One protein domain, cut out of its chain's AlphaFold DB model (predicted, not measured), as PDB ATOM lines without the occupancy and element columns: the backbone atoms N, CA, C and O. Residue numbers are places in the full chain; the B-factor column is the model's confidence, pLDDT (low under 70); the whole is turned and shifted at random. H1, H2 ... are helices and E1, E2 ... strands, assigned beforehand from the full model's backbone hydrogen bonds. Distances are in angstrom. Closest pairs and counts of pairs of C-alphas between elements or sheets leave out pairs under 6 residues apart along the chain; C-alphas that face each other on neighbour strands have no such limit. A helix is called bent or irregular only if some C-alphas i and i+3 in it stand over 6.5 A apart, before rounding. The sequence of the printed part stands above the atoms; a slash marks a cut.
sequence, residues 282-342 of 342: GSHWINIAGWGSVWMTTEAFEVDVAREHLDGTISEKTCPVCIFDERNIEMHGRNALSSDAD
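Overview. This is residues 282 to 342 of the 342 residues of a protein of Bifidobacterium callitrichos (UniProt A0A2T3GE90). A small hairpin of two strands, E1 and E2, has two short helices close to E2, H1 and H2, which stand at a steep tilt to each other; a long loop, residues 312 to 325, joins the helices, and residues 336 to 342 run away from this body as a tail. The 61 printed residues hold E1, E2, H1 and H2 in that order, the sheet being E1 - E2, antiparallel. The class is mixed, helices and strands, with under half of the residues, 25 of 61, in named elements. The whole is compact, with a radius of gyration of the C-alphas of 11.0 A, yet elongated in outline, spanning 39 by 25 by 18 A.

Arrangement. E1, residues 284 to 288, and E2, residues 292 to 296, form a hairpin of antiparallel neighbours at 146 degrees. N 288 and O 292 are 2.8 A apart and N 294 and O 286 2.9 A, both within hydrogen-bond range. The closest C-alphas of E2 and H2, residues 326 to 331, are those of Trp 295 and Asn 328, 6.3 A apart. Those of E2 and H1, residues 303 to 311, are Val 294 and Ala 306, 7.0 A. E1 and H1 are near each other, with 6 pairs of C-alphas within 10 A; E1 and H2 are apart. H1 and H2 are close but not clearly touching, their closest C-alphas, Leu 310 and Met 331, 7.1 A apart; they run the same way at a steep tilt of 61 degrees. Every O i to N i+4 pair is within hydrogen-bond range in H1; in H2 it is 0 of 2, with 2 of 3 O i to N i+3 pairs within range.

Along the chain. E1 runs 12.9 A from C-alpha 284 at (148.038, 112.965, 177.219), and E2 13.1 A. H1 spans 12.2 A. H2 spans 9.6 A and ends with C-alpha 331 at (147.543, 112.671, 191.930); it is neither bent nor irregular, but only just: C-alphas 327 and 330 are 6.2 A apart.

Size, cuts and confidence. The two C-alphas farthest apart are those of Gly 282 and Asp 342, the chain's last residue, at 38.8 A. The printed part has no cut. The link E1 to E2 is tight, E2 to H1 short, and H1 to H2 long, with 14 residues. Mean pLDDT of the printed part is 74.2; it is under 70 at residues 282 to 283, 297 to 301, 324 and 336 to 342.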
ATOM      1  N   GLY A 282     150.419 117.688 172.240       55.06
ATOM      2  CA  GLY A 282     151.028 116.402 172.592       55.06
ATOM      3  C   GLY A 282     150.735 115.963 174.028       55.06
ATOM      4  O   GLY A 282     151.412 115.066 174.534       55.06
ATOM      5  N   SER A 283     149.780 116.610 174.704       64.19
ATOM      6  CA  SER A 283     149.465 116.327 176.097       64.19
ATOM      7  C   SER A 283     148.487 115.160 176.227       64.19
ATOM      8  O   SER A 283     147.434 115.126 175.595       64.19
ATOM      9  N   HIS A 284     148.869 114.146 177.000       72.31
ATOM     10  CA  HIS A 284     148.038 112.965 177.219       72.31
ATOM     11  C   HIS A 284     148.358 112.303 178.561       72.31
ATOM     12  O   HIS A 284     149.439 112.474 179.128       72.31
ATOM     13  N   TRP A 285     147.399 111.526 179.069       78.44
ATOM     14  CA  TRP A 285     147.619 110.649 180.215       78.44
ATOM     15  C   TRP A 285     148.467 109.448 179.794       78.44
ATOM     16  O   TRP A 285     148.123 108.739 178.846       78.44
ATOM     17  N   ILE A 286     149.537 109.188 180.539       80.62
ATOM     18  CA  ILE A 286     150.349 107.977 180.420       80.62
ATOM     19  C   ILE A 286     150.005 107.067 181.593       80.62
ATOM     20  O   ILE A 286     150.133 107.473 182.745       80.62
ATOM     21  N   ASN A 287     149.576 105.836 181.309       82.19
ATOM     22  CA  ASN A 287     149.299 104.829 182.330       82.19
ATOM     23  C   ASN A 287     150.526 103.932 182.549       82.19
ATOM     24  O   ASN A 287     151.056 103.344 181.607       82.19
ATOM     25  N   ILE A 288     150.950 103.817 183.802       77.38
ATOM     26  CA  ILE A 288     152.009 102.930 184.264       77.38
ATOM     27  C   ILE A 288     151.352 101.695 184.864       77.38
ATOM     28  O   ILE A 288     150.692 101.764 185.905       77.38
ATOM     29  N   ALA A 289     151.552 100.552 184.209       74.19
ATOM     30  CA  ALA A 289     150.980  99.280 184.631       74.19
ATOM     31  C   ALA A 289     151.336  98.971 186.097       74.19
ATOM     32  O   ALA A 289     152.509  98.823 186.437       74.19
ATOM     33  N   GLY A 290     150.316  98.884 186.956       75.19
ATOM     34  CA  GLY A 290     150.456  98.616 188.392       75.19
ATOM     35  C   GLY A 290     150.716  99.840 189.281       75.19
ATOM     36  O   GLY A 290     150.801  99.668 190.489       75.19
ATOM     37  N   TRP A 291     150.831 101.049 188.714       71.81
ATOM     38  CA  TRP A 291     151.145 102.278 189.463       71.81
ATOM     39  C   TRP A 291     150.186 103.445 189.157       71.81
ATOM     40  O   TRP A 291     150.063 104.359 189.957       71.81
ATOM     41  N   GLY A 292     149.451 103.449 188.046       82.44
ATOM     42  CA  GLY A 292     148.454 104.495 187.771       82.44
ATOM     43  C   GLY A 292     148.898 105.491 186.704       82.44
ATOM     44  O   GLY A 292     149.770 105.185 185.899       82.44
ATOM     45  N   SER A 293     148.222 106.641 186.607       85.50
ATOM     46  CA  SER A 293     148.340 107.537 185.444       85.50
ATOM     47  C   SER A 293     148.968 108.885 185.785       85.50
ATOM     48  O   SER A 293     148.636 109.475 186.806       85.50
ATOM     49  N   VAL A 294     149.825 109.379 184.889       83.81
ATOM     50  CA  VAL A 294     150.511 110.676 184.990       83.81
ATOM     51  C   VAL A 294     150.225 111.505 183.743       83.81
ATOM     52  O   VAL A 294     150.296 110.990 182.623       83.81
ATOM     53  N   TRP A 295     149.887 112.782 183.917       82.81
ATOM     54  CA  TRP A 295     149.665 113.699 182.805       82.81
ATOM     55  C   TRP A 295     150.997 114.260 182.315       82.81
ATOM     56  O   TRP A 295     151.746 114.854 183.090       82.81
ATOM     57  N   MET A 296     151.294 114.094 181.024       72.44
ATOM     58  CA  MET A 296     152.568 114.520 180.446       72.44
ATOM     59  C   MET A 296     152.353 115.454 179.265       72.44
ATOM     60  O   MET A 296     151.567 115.179 178.364       72.44
ATOM     61  N   THR A 297     153.101 116.556 179.259       60.19
ATOM     62  CA  THR A 297     153.150 117.550 178.172       60.19
ATOM     63  C   THR A 297     154.463 117.475 177.376       60.19
ATOM     64  O   THR A 297     154.656 118.218 176.413       60.19
ATOM     65  N   THR A 298     155.375 116.565 177.752       56.09
ATOM     66  CA  THR A 298     156.673 116.333 177.097       56.09
ATOM     67  C   THR A 298     156.941 114.832 176.914       56.09
ATOM     68  O   THR A 298     156.489 114.022 177.715       56.09
ATOM     69  N   GLU A 299     157.705 114.448 175.881       51.31
ATOM     70  CA  GLU A 299     158.101 113.043 175.632       51.31
ATOM     71  C   GLU A 299     159.284 112.566 176.503       51.31
ATOM     72  O   GLU A 299     159.731 111.430 176.363       51.31
ATOM     73  N   ALA A 300     159.808 113.392 177.417       55.56
ATOM     74  CA  ALA A 300     160.868 112.992 178.348       55.56
ATOM     75  C   ALA A 300     160.298 112.196 179.540       55.56
ATOM     76  O   ALA A 300     160.591 112.489 180.696       55.56
ATOM     77  N   PHE A 301     159.430 111.222 179.256       62.91
ATOM     78  CA  PHE A 301     158.848 110.357 180.271       62.91
ATOM     79  C   PHE A 301     159.915 109.400 180.805       62.91
ATOM     80  O   PHE A 301     160.291 108.425 180.151       62.91
ATOM     81  N   GLU A 302     160.408 109.698 182.001       74.31
ATOM     82  CA  GLU A 302     161.254 108.801 182.774       74.31
ATOM     83  C   GLU A 302     160.375 108.008 183.743       74.31
ATOM     84  O   GLU A 302     159.706 108.572 184.608       74.31
ATOM     85  N   VAL A 303     160.365 106.682 183.575       76.00
ATOM     86  CA  VAL A 303     159.521 105.768 184.364       76.00
ATOM     87  C   VAL A 303     159.809 105.904 185.856       76.00
ATOM     88  O   VAL A 303     158.876 105.897 186.651       76.00
ATOM     89  N   ASP A 304     161.077 106.055 186.237       79.50
ATOM     90  CA  ASP A 304     161.485 106.142 187.641       79.50
ATOM     91  C   ASP A 304     160.976 107.433 188.291       79.50
ATOM     92  O   ASP A 304     160.348 107.378 189.343       79.50
ATOM     93  N   VAL A 305     161.094 108.571 187.601       79.12
ATOM     94  CA  VAL A 305     160.539 109.862 188.046       79.12
ATOM     95  C   VAL A 305     159.015 109.802 188.196       79.12
ATOM     96  O   VAL A 305     158.442 110.374 189.124       79.12
ATOM     97  N   ALA A 306     158.332 109.098 187.293       81.56
ATOM     98  CA  ALA A 306     156.888 108.933 187.369       81.56
ATOM     99  C   ALA A 306     156.462 107.971 188.494       81.56
ATOM    100  O   ALA A 306     155.416 108.176 189.107       81.56
ATOM    101  N   ARG A 307     157.274 106.954 188.811       82.06
ATOM    102  CA  ARG A 307     157.059 106.086 189.978       82.06
ATOM    103  C   ARG A 307     157.256 106.854 191.280       82.06
ATOM    104  O   ARG A 307     156.347 106.815 192.101       82.06
ATOM    105  N   GLU A 308     158.336 107.629 191.388       85.12
ATOM    106  CA  GLU A 308     158.611 108.501 192.540       85.12
ATOM    107  C   GLU A 308     157.491 109.535 192.782       85.12
ATOM    108  O   GLU A 308     157.169 109.923 193.905       85.12
ATOM    109  N   HIS A 309     156.859 110.000 191.701       87.81
ATOM    110  CA  HIS A 309     155.677 110.851 191.783       87.81
ATOM    111  C   HIS A 309     154.447 110.110 192.344       87.81
ATOM    112  O   HIS A 309     153.725 110.670 193.171       87.81
ATOM    113  N   LEU A 310     154.179 108.885 191.876       87.88
ATOM    114  CA  LEU A 310     152.980 108.112 192.227       87.88
ATOM    115  C   LEU A 310     153.055 107.500 193.635       87.88
ATOM    116  O   LEU A 310     152.021 107.348 194.288       87.88
ATOM    117  N   ASP A 311     154.257 107.166 194.105       85.31
ATOM    118  CA  ASP A 311     154.516 106.653 195.457       85.31
ATOM    119  C   ASP A 311     154.806 107.744 196.498       85.31
ATOM    120  O   ASP A 311     154.868 107.447 197.688       85.31
ATOM    121  N   GLY A 312     154.957 109.003 196.075       84.69
ATOM    122  CA  GLY A 312     155.164 110.139 196.974       84.69
ATOM    123  C   GLY A 312     156.520 110.131 197.689       84.69
ATOM    124  O   GLY A 312     156.677 110.807 198.706       84.69
ATOM    125  N   THR A 313     157.506 109.382 197.184       84.69
ATOM    126  CA  THR A 313     158.876 109.321 197.740       84.69
ATOM    127  C   THR A 313     159.589 110.674 197.737       84.69
ATOM    128  O   THR A 313     160.465 110.924 198.566       84.69
ATOM    129  N   ILE A 314     159.192 111.568 196.835       82.25
ATOM    130  CA  ILE A 314     159.633 112.961 196.767       82.25
ATOM    131  C   ILE A 314     158.461 113.884 197.071       82.25
ATOM    132  O   ILE A 314     157.341 113.589 196.691       82.25
ATOM    133  N   SER A 315     158.704 115.027 197.717       84.44
ATOM    134  CA  SER A 315     157.618 115.961 198.041       84.44
ATOM    135  C   SER A 315     157.035 116.621 196.790       84.44
ATOM    136  O   SER A 315     157.769 116.917 195.844       84.44
ATOM    137  N   GLU A 316     155.747 116.962 196.831       82.19
ATOM    138  CA  GLU A 316     155.019 117.631 195.745       82.19
ATOM    139  C   GLU A 316     155.756 118.880 195.229       82.19
ATOM    140  O   GLU A 316     155.915 119.072 194.024       82.19
ATOM    141  N   LYS A 317     156.306 119.682 196.152       79.88
ATOM    142  CA  LYS A 317     157.037 120.926 195.852       79.88
ATOM    143  C   LYS A 317     158.343 120.706 195.090       79.88
ATOM    144  O   LYS A 317     158.854 121.636 194.474       79.88
ATOM    145  N   THR A 318     158.910 119.508 195.182       80.50
ATOM    146  CA  THR A 318     160.176 119.120 194.547       80.50
ATOM    147  C   THR A 318     159.977 118.094 193.433       80.50
ATOM    148  O   THR A 318     160.951 117.685 192.806       80.50
ATOM    149  N   CYS A 319     158.736 117.663 193.190       81.88
ATOM    150  CA  CYS A 319     158.418 116.608 192.245       81.88
ATOM    151  C   CYS A 319     158.544 117.117 190.796       81.88
ATOM    152  O   CYS A 319     157.807 118.031 190.411       81.88
ATOM    153  N   PRO A 320     159.400 116.509 189.948       73.50
ATOM    154  CA  PRO A 320     159.592 116.935 188.561       73.50
ATOM    155  C   PRO A 320     158.369 116.696 187.671       73.50
ATOM    156  O   PRO A 320     158.387 117.072 186.510       73.50
ATOM    157  N   VAL A 321     157.319 116.057 188.181       83.38
ATOM    158  CA  VAL A 321     156.057 115.838 187.467       83.38
ATOM    159  C   VAL A 321     155.012 116.886 187.873       83.38
ATOM    160  O   VAL A 321     154.312 117.418 187.013       83.38
ATOM    161  N   CYS A 322     154.952 117.251 189.162       83.75
ATOM    162  CA  CYS A 322     154.041 118.283 189.682       83.75
ATOM    163  C   CYS A 322     154.467 119.700 189.286       83.75
ATOM    164  O   CYS A 322     153.623 120.535 188.985       83.75
ATOM    165  N   ILE A 323     155.777 119.972 189.252       74.50
ATOM    166  CA  ILE A 323     156.314 121.299 188.899       74.50
ATOM    167  C   ILE A 323     155.970 121.686 187.451       74.50
ATOM    168  O   ILE A 323     155.912 122.869 187.120       74.50
ATOM    169  N   PHE A 324     155.762 120.700 186.577       69.31
ATOM    170  CA  PHE A 324     155.523 120.933 185.153       69.31
ATOM    171  C   PHE A 324     154.040 121.008 184.781       69.31
ATOM    172  O   PHE A 324     153.725 121.618 183.759       69.31
ATOM    173  N   ASP A 325     153.143 120.405 185.567       76.75
ATOM    174  CA  ASP A 325     151.701 120.469 185.329       76.75
ATOM    175  C   ASP A 325     150.910 120.296 186.634       76.75
ATOM    176  O   ASP A 325     151.025 119.279 187.323       76.75
ATOM    177  N   GLU A 326     150.066 121.278 186.951       76.81
ATOM    178  CA  GLU A 326     149.266 121.303 188.180       76.81
ATOM    179  C   GLU A 326     148.268 120.138 188.269       76.81
ATOM    180  O   GLU A 326     147.923 119.717 189.369       76.81
ATOM    181  N   ARG A 327     147.857 119.530 187.144       81.69
ATOM    182  CA  ARG A 327     146.962 118.353 187.155       81.69
ATOM    183  C   ARG A 327     147.575 117.142 187.854       81.69
ATOM    184  O   ARG A 327     146.844 116.272 188.322       81.69
ATOM    185  N   ASN A 328     148.903 117.078 187.934       84.44
ATOM    186  CA  ASN A 328     149.596 116.008 188.643       84.44
ATOM    187  C   ASN A 328     149.630 116.234 190.162       84.44
ATOM    188  O   ASN A 328     149.763 115.263 190.900       84.44
ATOM    189  N   ILE A 329     149.461 117.469 190.650       84.12
ATOM    190  CA  ILE A 329     149.473 117.780 192.089       84.12
ATOM    191  C   ILE A 329     148.410 116.966 192.832       84.12
ATOM    192  O   ILE A 329     148.705 116.330 193.840       84.12
ATOM    193  N   GLU A 330     147.195 116.891 192.285       82.56
ATOM    194  CA  GLU A 330     146.096 116.132 192.892       82.56
ATOM    195  C   GLU A 330     146.352 114.615 192.942       82.56
ATOM    196  O   GLU A 330     145.708 113.905 193.720       82.56
ATOM    197  N   MET A 331     147.230 114.099 192.077       78.69
ATOM    198  CA  MET A 331     147.543 112.671 191.930       78.69
ATOM    199  C   MET A 331     148.808 112.248 192.686       78.69
ATOM    200  O   MET A 331     149.094 111.052 192.774       78.69
ATOM    201  N   HIS A 332     149.554 113.206 193.233       87.12
ATOM    202  CA  HIS A 332     150.854 112.966 193.838       87.12
ATOM    203  C   HIS A 332     150.751 112.080 195.087       87.12
ATOM    204  O   HIS A 332     149.958 112.347 195.988       87.12
ATOM    205  N   GLY A 333     151.543 111.005 195.136       83.38
ATOM    206  CA  GLY A 333     151.553 110.066 196.262       83.38
ATOM    207  C   GLY A 333     150.272 109.246 196.449       83.38
ATOM    208  O   GLY A 333     150.096 108.634 197.503       83.38
ATOM    209  N   ARG A 334     149.365 109.188 195.460       80.50
ATOM    210  CA  ARG A 334     148.095 108.445 195.595       80.50
ATOM    211  C   ARG A 334     148.267 106.955 195.894       80.50
ATOM    212  O   ARG A 334     147.381 106.383 196.522       80.50
ATOM    213  N   ASN A 335     149.384 106.336 195.511       74.81
ATOM    214  CA  ASN A 335     149.637 104.933 195.851       74.81
ATOM    215  C   ASN A 335     150.272 104.742 197.228       74.81
ATOM    216  O   ASN A 335     150.149 103.653 197.784       74.81
ATOM    217  N   ALA A 336     150.904 105.771 197.800       63.38
ATOM    218  CA  ALA A 336     151.463 105.711 199.153       63.38
ATOM    219  C   ALA A 336     150.373 105.434 200.200       63.38
ATOM    220  O   ALA A 336     150.587 104.719 201.170       63.38
ATOM    221  N   LEU A 337     149.166 105.954 199.959       56.31
ATOM    222  CA  LEU A 337     147.999 105.754 200.820       56.31
ATOM    223  C   LEU A 337     147.387 104.348 200.707       56.31
ATOM    224  O   LEU A 337     146.489 104.019 201.475       56.31
ATOM    225  N   SER A 338     147.843 103.526 199.754       51.34
ATOM    226  CA  SER A 338     147.349 102.157 199.557       51.34
ATOM    227  C   SER A 338     148.226 101.080 200.202       51.34
ATOM    228  O   SER A 338     147.793  99.939 200.291       51.34
ATOM    229  N   SER A 339     149.430 101.425 200.678       46.81
ATOM    230  CA  SER A 339     150.358 100.472 201.310       46.81
ATOM    231  C   SER A 339     150.242 100.373 202.836       46.81
ATOM    232  O   SER A 339     150.915  99.532 203.419       46.81
ATOM    233  N   ASP A 340     149.393 101.190 203.473       43.88
ATOM    234  CA  ASP A 340     149.149 101.166 204.930       43.88
ATOM    235  C   ASP A 340     147.843 100.438 205.318       43.88
ATOM    236  O   ASP A 340     147.387 100.514 206.461       43.88
ATOM    237  N   ALA A 341     147.227  99.719 204.377       47.03
ATOM    238  CA  ALA A 341     146.062  98.876 204.619       47.03
ATOM    239  C   ALA A 341     146.283  97.481 204.022       47.03
ATOM    240  O   ALA A 341     145.717  97.168 202.980       47.03
ATOM    241  N   ASP A 342     147.155  96.697 204.659       35.66
ATOM    242  CA  ASP A 342     147.013  95.245 204.882       35.66
ATOM    243  C   ASP A 342     148.134  94.710 205.791       35.66
ATOM    244  O   ASP A 342     149.327  94.971 205.506       35.66
TER     245      ASP A 342